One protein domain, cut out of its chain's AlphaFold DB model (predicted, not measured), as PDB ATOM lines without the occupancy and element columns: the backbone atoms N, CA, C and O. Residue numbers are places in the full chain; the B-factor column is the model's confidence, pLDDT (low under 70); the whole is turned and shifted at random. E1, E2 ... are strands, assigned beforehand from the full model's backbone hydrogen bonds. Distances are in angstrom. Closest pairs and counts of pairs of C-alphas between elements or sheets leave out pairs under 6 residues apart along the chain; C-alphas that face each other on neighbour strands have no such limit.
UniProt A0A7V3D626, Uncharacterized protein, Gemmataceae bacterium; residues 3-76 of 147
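This is residues 3 to 76 of the 147 residues of an uncharacterized protein of Gemmataceae bacterium (UniProt A0A7V3D626). There is little regular structure: two antiparallel strand hairpins, E1-E2 and E3-E4, lie loosely one over the other. Residues 26 to 33 and 58 to 63 stick out. The printed part has 74 residues, 27 in named elements, all strand, in the order E1 to E4, with no named helix; it is loose, radius of gyration of the C-alphas 14.1 A, spanning 36 by 26 by 20 A.

Start at residues 4 to 5, which pair antiparallel with residues 51 to 52 of E3, residues 51 to 58. Next, E1, residues 19 to 23, and E2, residues 39 to 44, form an antiparallel hairpin, with N 20 and O 43 within hydrogen-bond range at 2.9 A. E3 and E4, residues 63 to 70, form another, with N 56 and O 65 at 2.9 A. E1 and E3 are near each other; E4 is apart from E1 and E2.

Find C-alpha 19 at (18.930, 23.746, 42.141), where E1 begins. E3 runs 21.1 A; E4 runs 20.9 A to C-alpha 70 at (29.359, 15.694, 40.411).

The C-alphas farthest apart, Arg 37 and Arg 76, are 37.3 A apart. The printed part has no cut. The E1 to E2 link is long. Confidence is low at residues 73 to 76.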
ATOM      1  N   CYS A   3      19.680  13.600  35.307       87.50
ATOM      2  CA  CYS A   3      20.922  14.100  34.720       87.50
ATOM      3  C   CYS A   3      20.790  15.604  34.492       87.50
ATOM      4  O   CYS A   3      19.953  16.027  33.694       87.50
ATOM      5  N   VAL A   4      21.621  16.401  35.158       90.00
ATOM      6  CA  VAL A   4      21.653  17.858  34.990       90.00
ATOM      7  C   VAL A   4      22.918  18.221  34.221       90.00
ATOM      8  O   VAL A   4      24.002  17.720  34.533       90.00
ATOM      9  N   ASN A   5      22.768  19.054  33.189       89.38
ATOM     10  CA  ASN A   5      23.846  19.478  32.297       89.38
ATOM     11  C   ASN A   5      23.859  21.010  32.196       89.38
ATOM     12  O   ASN A   5      22.812  21.612  31.949       89.38
ATOM     13  N   SER A   6      25.039  21.619  32.295       90.19
ATOM     14  CA  SER A   6      25.262  23.035  31.994       90.19
ATOM     15  C   SER A   6      25.661  23.208  30.526       90.19
ATOM     16  O   SER A   6      26.787  22.903  30.132       90.19
ATOM     17  N   PHE A   7      24.733  23.691  29.695       88.50
ATOM     18  CA  PHE A   7      24.977  23.918  28.261       88.50
ATOM     19  C   PHE A   7      25.743  25.213  27.968       88.50
ATOM     20  O   PHE A   7      26.293  25.362  26.883       88.50
ATOM     21  N   THR A   8      25.799  26.138  28.928       90.88
ATOM     22  CA  THR A   8      26.620  27.356  28.858       90.88
ATOM     23  C   THR A   8      28.066  27.111  29.294       90.88
ATOM     24  O   THR A   8      28.860  28.045  29.320       90.88
ATOM     25  N   GLU A   9      28.408  25.869  29.660       88.19
ATOM     26  CA  GLU A   9      29.721  25.438  30.157       88.19
ATOM     27  C   GLU A   9      30.194  26.132  31.448       88.19
ATOM     28  O   GLU A   9      31.345  25.975  31.867       88.19
ATOM     29  N   GLN A  10      29.306  26.843  32.136       92.94
ATOM     30  CA  GLN A  10      29.578  27.393  33.462       92.94
ATOM     31  C   GLN A  10      29.480  26.271  34.506       92.94
ATOM     32  O   GLN A  10      28.534  25.473  34.435       92.94
ATOM     33  N   PRO A  11      30.441  26.148  35.437       93.62
ATOM     34  CA  PRO A  11      30.295  25.222  36.550       93.62
ATOM     35  C   PRO A  11      29.160  25.688  37.471       93.62
ATOM     36  O   PRO A  11      28.879  26.882  37.569       93.62
ATOM     37  N   TYR A  12      28.493  24.753  38.148       94.38
ATOM     38  CA  TYR A  12      27.312  25.091  38.944       94.38
ATOM     39  C   TYR A  12      27.615  26.024  40.123       94.38
ATOM     40  O   TYR A  12      26.771  26.842  40.466       94.38
ATOM     41  N   CYS A  13      28.823  25.960  40.693       94.56
ATOM     42  CA  CYS A  13      29.263  26.861  41.764       94.56
ATOM     43  C   CYS A  13      29.321  28.346  41.367       94.56
ATOM     44  O   CYS A  13      29.292  29.198  42.249       94.56
ATOM     45  N   ASP A  14      29.401  28.654  40.069       96.00
ATOM     46  CA  ASP A  14      29.458  30.034  39.572       96.00
ATOM     47  C   ASP A  14      28.056  30.603  39.295       96.00
ATOM     48  O   ASP A  14      27.903  31.797  39.023       96.00
ATOM     49  N   LEU A  15      27.018  29.759  39.340       93.88
ATOM     50  CA  LEU A  15      25.636  30.179  39.150       93.88
ATOM     51  C   LEU A  15      25.078  30.734  40.470       93.88
ATOM     52  O   LEU A  15      25.183  30.062  41.495       93.88
ATOM     53  N   PRO A  16      24.441  31.921  40.463       92.38
ATOM     54  CA  PRO A  16      23.942  32.544  41.689       92.38
ATOM     55  C   PRO A  16      22.850  31.711  42.371       92.38
ATOM     56  O   PRO A  16      22.813  31.630  43.594       92.38
ATOM     57  N   GLU A  17      21.988  31.060  41.585       93.31
ATOM     58  CA  GLU A  17      20.985  30.114  42.066       93.31
ATOM     59  C   GLU A  17      20.960  28.897  41.136       93.31
ATOM     60  O   GLU A  17      20.619  29.005  39.955       93.31
ATOM     61  N   CYS A  18      21.330  27.726  41.656       94.62
ATOM     62  CA  CYS A  18      21.275  26.472  40.913       94.62
ATOM     63  C   CYS A  18      20.733  25.363  41.805       94.62
ATOM     64  O   CYS A  18      21.315  25.018  42.831       94.62
ATOM     65  N   PHE A  19      19.594  24.812  41.414       93.75
ATOM     66  CA  PHE A  19      18.930  23.746  42.141       93.75
ATOM     67  C   PHE A  19      18.153  22.871  41.174       93.75
ATOM     68  O   PHE A  19      17.810  23.274  40.058       93.75
ATOM     69  N   ALA A  20      17.838  21.667  41.620       92.56
ATOM     70  CA  ALA A  20      16.905  20.818  40.920       92.56
ATOM     71  C   ALA A  20      15.976  20.129  41.913       92.56
ATOM     72  O   ALA A  20      16.328  19.913  43.064       92.56
ATOM     73  N   GLY A  21      14.764  19.816  41.482       91.25
ATOM     74  CA  GLY A  21      13.761  19.212  42.348       91.25
ATOM     75  C   GLY A  21      12.865  18.275  41.569       91.25
ATOM     76  O   GLY A  21      12.914  18.216  40.335       91.25
ATOM     77  N   TRP A  22      12.041  17.536  42.298       91.44
ATOM     78  CA  TRP A  22      11.084  16.612  41.710       91.44
ATOM     79  C   TRP A  22       9.709  16.765  42.343       91.44
ATOM     80  O   TRP A  22       9.550  17.075  43.521       91.44
ATOM     81  N   MET A  23       8.694  16.523  41.522       89.69
ATOM     82  CA  MET A  23       7.297  16.452  41.929       89.69
ATOM     83  C   MET A  23       6.673  15.207  41.305       89.69
ATOM     84  O   MET A  23       6.987  14.847  40.166       89.69
ATOM     85  N   ALA A  24       5.780  14.551  42.037       85.88
ATOM     86  CA  ALA A  24       4.990  13.462  41.486       85.88
ATOM     87  C   ALA A  24       3.833  14.027  40.649       85.88
ATOM     88  O   ALA A  24       3.222  15.036  41.000       85.88
ATOM     89  N   ARG A  25       3.503  13.361  39.541       85.62
ATOM     90  CA  ARG A  25       2.321  13.679  38.729       85.62
ATOM     91  C   ARG A  25       1.368  12.497  38.739       85.62
ATOM     92  O   ARG A  25       1.804  11.353  38.654       85.62
ATOM     93  N   GLN A  26       0.069  12.784  38.802       86.38
ATOM     94  CA  GLN A  26      -0.968  11.749  38.810       86.38
ATOM     95  C   GLN A  26      -1.137  11.092  37.436       86.38
ATOM     96  O   GLN A  26      -1.487   9.918  37.346       86.38
ATOM     97  N   ARG A  27      -0.899  11.845  36.354       88.88
ATOM     98  CA  ARG A  27      -1.028  11.358  34.977       88.88
ATOM     99  C   ARG A  27       0.204  11.745  34.153       88.88
ATOM    100  O   ARG A  27       0.550  12.927  34.112       88.88
ATOM    101  N   PRO A  28       0.867  10.790  33.480       86.25
ATOM    102  CA  PRO A  28       1.970  11.108  32.582       86.25
ATOM    103  C   PRO A  28       1.459  11.913  31.379       86.25
ATOM    104  O   PRO A  28       0.360  11.665  30.888       86.25
ATOM    105  N   ASN A  29       2.268  12.857  30.891       86.31
ATOM    106  CA  ASN A  29       1.961  13.695  29.721       86.31
ATOM    107  C   ASN A  29       0.634  14.477  29.817       86.31
ATOM    108  O   ASN A  29       0.039  14.799  28.794       86.31
ATOM    109  N   SER A  30       0.170  14.798  31.031       90.94
ATOM    110  CA  SER A  30      -1.083  15.537  31.244       90.94
ATOM    111  C   SER A  30      -1.045  16.978  30.730       90.94
ATOM    112  O   SER A  30      -2.097  17.560  30.481       90.94
ATOM    113  N   GLY A  31       0.148  17.568  30.599       88.44
ATOM    114  CA  GLY A  31       0.309  18.980  30.241       88.44
ATOM    115  C   GLY A  31      -0.179  19.950  31.322       88.44
ATOM    116  O   GLY A  31      -0.322  21.137  31.049       88.44
ATOM    117  N   GLU A  32      -0.445  19.464  32.541       88.88
ATOM    118  CA  GLU A  32      -0.836  20.303  33.676       88.88
ATOM    119  C   GLU A  32       0.222  21.383  33.936       88.88
ATOM    120  O   GLU A  32       1.423  21.155  33.758       88.88
ATOM    121  N   VAL A  33      -0.217  22.552  34.404       91.19
ATOM    122  CA  VAL A  33       0.687  23.642  34.790       91.19
ATOM    123  C   VAL A  33       1.583  23.183  35.950       91.19
ATOM    124  O   VAL A  33       1.242  22.282  36.727       91.19
ATOM    125  N   PHE A  34       2.792  23.732  36.023       89.56
ATOM    126  CA  PHE A  34       3.686  23.509  37.154       89.56
ATOM    127  C   PHE A  34       3.066  24.087  38.437       89.56
ATOM    128  O   PHE A  34       2.650  25.241  38.445       89.56
ATOM    129  N   GLU A  35       3.013  23.291  39.508       90.44
ATOM    130  CA  GLU A  35       2.492  23.708  40.815       90.44
ATOM    131  C   GLU A  35       3.619  23.592  41.854       90.44
ATOM    132  O   GLU A  35       3.924  22.476  42.291       90.44
ATOM    133  N   PRO A  36       4.249  24.712  42.257       89.62
ATOM    134  CA  PRO A  36       5.368  24.708  43.197       89.62
ATOM    135  C   PRO A  36       5.068  23.986  44.513       89.62
ATOM    136  O   PRO A  36       5.949  23.333  45.064       89.62
ATOM    137  N   ARG A  37       3.821  24.033  45.004       89.44
ATOM    138  CA  ARG A  37       3.422  23.378  46.264       89.44
ATOM    139  C   ARG A  37       3.419  21.851  46.194       89.44
ATOM    140  O   ARG A  37       3.266  21.204  47.223       89.44
ATOM    141  N   THR A  38       3.533  21.280  44.995       88.94
ATOM    142  CA  THR A  38       3.591  19.824  44.780       88.94
ATOM    143  C   THR A  38       5.016  19.295  44.635       88.94
ATOM    144  O   THR A  38       5.203  18.090  44.460       88.94
ATOM    145  N   VAL A  39       6.023  20.174  44.706       90.12
ATOM    146  CA  VAL A  39       7.430  19.769  44.782       90.12
ATOM    147  C   VAL A  39       7.635  18.984  46.072       90.12
ATOM    148  O   VAL A  39       7.337  19.469  47.158       90.12
ATOM    149  N   VAL A  40       8.104  17.748  45.916       88.38
ATOM    150  CA  VAL A  40       8.370  16.833  47.029       88.38
ATOM    151  C   VAL A  40       9.653  17.245  47.726       88.38
ATOM    152  O   VAL A  40       9.697  17.289  48.948       88.38
ATOM    153  N   ASP A  41      10.682  17.544  46.938       88.12
ATOM    154  CA  ASP A  41      11.972  17.972  47.453       88.12
ATOM    155  C   ASP A  41      12.741  18.778  46.396       88.12
ATOM    156  O   ASP A  41      12.479  18.684  45.185       88.12
ATOM    157  N   LYS A  42      13.692  19.577  46.874       89.50
ATOM    158  CA  LYS A  42      14.571  20.437  46.088       89.50
ATOM    159  C   LYS A  42      15.970  20.356  46.664       89.50
ATOM    160  O   LYS A  42      16.172  20.544  47.857       89.50
ATOM    161  N   VAL A  43      16.944  20.196  45.784       88.75
ATOM    162  CA  VAL A  43      18.345  20.108  46.158       88.75
ATOM    163  C   VAL A  43      19.172  21.169  45.470       88.75
ATOM    164  O   VAL A  43      19.006  21.430  44.275       88.75
ATOM    165  N   ASP A  44      20.054  21.789  46.242       91.31
ATOM    166  CA  ASP A  44      20.963  22.806  45.740       91.31
ATOM    167  C   ASP A  44      22.139  22.135  45.020       91.31
ATOM    168  O   ASP A  44      22.685  21.121  45.458       91.31
ATOM    169  N   ILE A  45      22.520  22.693  43.877       93.50
ATOM    170  CA  ILE A  45      23.600  22.189  43.034       93.50
ATOM    171  C   ILE A  45      24.716  23.225  43.065       93.50
ATOM    172  O   ILE A  45      24.710  24.187  42.309       93.50
ATOM    173  N   ALA A  46      25.697  23.002  43.934       93.00
ATOM    174  CA  ALA A  46      26.825  23.915  44.138       93.00
ATOM    175  C   ALA A  46      28.175  23.314  43.702       93.00
ATOM    176  O   ALA A  46      29.239  23.821  44.052       93.00
ATOM    177  N   ALA A  47      28.158  22.198  42.968       91.81
ATOM    178  CA  ALA A  47      29.378  21.509  42.566       91.81
ATOM    179  C   ALA A  47      30.201  22.342  41.566       91.81
ATOM    180  O   ALA A  47      29.656  22.927  40.628       91.81
ATOM    181  N   ASN A  48      31.532  22.311  41.690       93.25
ATOM    182  CA  ASN A  48      32.446  22.839  40.669       93.25
ATOM    183  C   ASN A  48      32.552  21.873  39.471       93.25
ATOM    184  O   ASN A  48      33.612  21.335  39.150       93.25
ATOM    185  N   THR A  49      31.406  21.575  38.860       92.31
ATOM    186  CA  THR A  49      31.259  20.699  37.698       92.31
ATOM    187  C   THR A  49      30.187  21.256  36.765       92.31
ATOM    188  O   THR A  49      29.399  22.117  37.142       92.31
ATOM    189  N   ARG A  50      30.149  20.760  35.524       90.56
ATOM    190  CA  ARG A  50      29.139  21.122  34.502       90.56
ATOM    191  C   ARG A  50      28.092  20.026  34.293       90.56
ATOM    192  O   ARG A  50      27.219  20.140  33.436       90.56
ATOM    193  N   PHE A  51      28.231  18.932  35.033       88.88
ATOM    194  CA  PHE A  51      27.397  17.746  34.953       88.88
ATOM    195  C   PHE A  51      27.250  17.145  36.347       88.88
ATOM    196  O   PHE A  51      28.246  16.968  37.062       88.88
ATOM    197  N   CYS A  52      26.019  16.815  36.726       89.06
ATOM    198  CA  CYS A  52      25.758  16.102  37.969       89.06
ATOM    199  C   CYS A  52      24.565  15.149  37.850       89.06
ATOM    200  O   CYS A  52      23.683  15.294  36.994       89.06
ATOM    201  N   LEU A  53      24.573  14.152  38.730       88.50
ATOM    202  CA  LEU A  53      23.545  13.136  38.899       88.50
ATOM    203  C   LEU A  53      23.033  13.243  40.338       88.50
ATOM    204  O   LEU A  53      23.582  12.588  41.224       88.50
ATOM    205  N   PRO A  54      22.031  14.095  40.603       90.19
ATOM    206  CA  PRO A  54      21.586  14.346  41.971       90.19
ATOM    207  C   PRO A  54      20.785  13.173  42.550       90.19
ATOM    208  O   PRO A  54      20.935  12.853  43.726       90.19
ATOM    209  N   ALA A  55      19.975  12.483  41.735       91.62
ATOM    210  CA  ALA A  55      19.067  11.448  42.229       91.62
ATOM    211  C   ALA A  55      18.794  10.314  41.227       91.62
ATOM    212  O   ALA A  55      18.800  10.493  40.000       91.62
ATOM    213  N   VAL A  56      18.470   9.134  41.756       91.50
ATOM    214  CA  VAL A  56      17.893   8.007  41.014       91.50
ATOM    215  C   VAL A  56      16.492   7.726  41.548       91.50
ATOM    216  O   VAL A  56      16.307   7.545  42.742       91.50
ATOM    217  N   PHE A  57      15.513   7.669  40.649       90.69
ATOM    218  CA  PHE A  57      14.129   7.338  40.981       90.69
ATOM    219  C   PHE A  57      13.884   5.851  40.735       90.69
ATOM    220  O   PHE A  57      13.947   5.412  39.581       90.69
ATOM    221  N   ASP A  58      13.604   5.100  41.797       90.25
ATOM    222  CA  ASP A  58      13.062   3.748  41.703       90.25
ATOM    223  C   ASP A  58      11.533   3.827  41.706       90.25
ATOM    224  O   ASP A  58      10.891   4.090  42.721       90.25
ATOM    225  N   LEU A  59      10.940   3.605  40.536       87.94
ATOM    226  CA  LEU A  59       9.491   3.667  40.362       87.94
ATOM    227  C   LEU A  59       8.769   2.424  40.903       87.94
ATOM    228  O   LEU A  59       7.566   2.494  41.152       87.94
ATOM    229  N   VAL A  60       9.476   1.302  41.070       89.88
ATOM    230  CA  VAL A  60       8.916   0.063  41.624       89.88
ATOM    231  C   VAL A  60       8.921   0.146  43.145       89.88
ATOM    232  O   VAL A  60       7.869  -0.017  43.759       89.88
ATOM    233  N   GLY A  61      10.078   0.465  43.734       88.56
ATOM    234  CA  GLY A  61      10.230   0.674  45.177       88.56
ATOM    235  C   GLY A  61       9.547   1.945  45.692       88.56
ATOM    236  O   GLY A  61       9.226   2.029  46.871       88.56
ATOM    237  N   ARG A  62       9.255   2.909  44.802       86.81
ATOM    238  CA  ARG A  62       8.796   4.276  45.135       86.81
ATOM    239  C   ARG A  62       9.797   5.027  46.009       86.81
ATOM    240  O   ARG A  62       9.421   5.784  46.900       86.81
ATOM    241  N   GLU A  63      11.071   4.839  45.703       86.94
ATOM    242  CA  GLU A  63      12.185   5.397  46.455       86.94
ATOM    243  C   GLU A  63      12.971   6.389  45.600       86.94
ATOM    244  O   GLU A  63      13.065   6.272  44.371       86.94
ATOM    245  N   VAL A  64      13.568   7.368  46.274       88.38
ATOM    246  CA  VAL A  64      14.560   8.259  45.681       88.38
ATOM    247  C   VAL A  64      15.904   7.937  46.309       88.38
ATOM    248  O   VAL A  64      16.111   8.144  47.501       88.38
ATOM    249  N   VAL A  65      16.835   7.438  45.502       87.56
ATOM    250  CA  VAL A  65      18.219   7.243  45.924       87.56
ATOM    251  C   VAL A  65      18.963   8.551  45.694       87.56
ATOM    252  O   VAL A  65      19.184   8.959  44.548       87.56
ATOM    253  N   TRP A  66      19.346   9.198  46.794       87.44
ATOM    254  CA  TRP A  66      20.213  10.371  46.784       87.44
ATOM    255  C   TRP A  66      21.586   9.988  46.232       87.44
ATOM    256  O   TRP A  66      22.310   9.184  46.829       87.44
ATOM    257  N   ALA A  67      21.911  10.504  45.048       86.88
ATOM    258  CA  ALA A  67      23.097  10.088  44.320       86.88
ATOM    259  C   ALA A  67      24.297  11.000  44.585       86.88
ATOM    260  O   ALA A  67      25.390  10.481  44.790       86.88
ATOM    261  N   ASP A  68      24.082  12.317  44.627       86.69
ATOM    262  CA  ASP A  68      25.100  13.325  44.962       86.69
ATOM    263  C   ASP A  68      26.422  13.192  44.184       86.69
ATOM    264  O   ASP A  68      27.521  13.267  44.734       86.69
ATOM    265  N   ILE A  69      26.336  12.927  42.876       86.00
ATOM    266  CA  ILE A  69      27.527  12.783  42.031       86.00
ATOM    267  C   ILE A  69      27.707  14.028  41.169       86.00
ATOM    268  O   ILE A  69      26.930  14.268  40.246       86.00
ATOM    269  N   GLY A  70      28.795  14.763  41.391       85.88
ATOM    270  CA  GLY A  70      29.359  15.694  40.411       85.88
ATOM    271  C   GLY A  70      30.425  15.002  39.558       85.88
ATOM    272  O   GLY A  70      31.367  14.426  40.099       85.88
ATOM    273  N   LEU A  71      30.318  15.059  38.224       81.94
ATOM    274  CA  LEU A  71      31.376  14.544  37.344       81.94
ATOM    275  C   LEU A  71      32.384  15.653  37.028       81.94
ATOM    276  O   LEU A  71      32.073  16.602  36.309       81.94
ATOM    277  N   ALA A  72      33.593  15.522  37.577       71.94
ATOM    278  CA  ALA A  72      34.665  16.514  37.449       71.94
ATOM    279  C   ALA A  72      35.208  16.651  36.016       71.94
ATOM    280  O   ALA A  72      35.621  17.729  35.597       71.94
ATOM    281  N   THR A  73      35.211  15.565  35.246       69.56
ATOM    282  CA  THR A  73      35.618  15.576  33.841       69.56
ATOM    283  C   THR A  73      34.401  15.708  32.949       69.56
ATOM    284  O   THR A  73      33.400  15.035  33.178       69.56
ATOM    285  N   ASN A  74      34.498  16.543  31.905       64.06
ATOM    286  CA  ASN A  74      33.435  16.644  30.913       64.06
ATOM    287  C   ASN A  74      33.265  15.267  30.256       64.06
ATOM    288  O   ASN A  74      34.190  14.807  29.569       64.06
ATOM    289  N   PRO A  75      32.148  14.572  30.499       64.38
ATOM    290  CA  PRO A  75      31.998  13.235  29.981       64.38
ATOM    291  C   PRO A  75      31.998  13.268  28.451       64.38
ATOM    292  O   PRO A  75      31.161  13.913  27.830       64.38
ATOM    293  N   ARG A  76      32.927  12.541  27.814       65.50
ATOM    294  CA  ARG A  76      32.985  12.393  26.341       65.50
ATOM    295  C   ARG A  76      31.907  11.456  25.792       65.50
ATOM    296  O   ARG A  76      32.072  10.856  24.734       65.50
TER     297      ARG A  76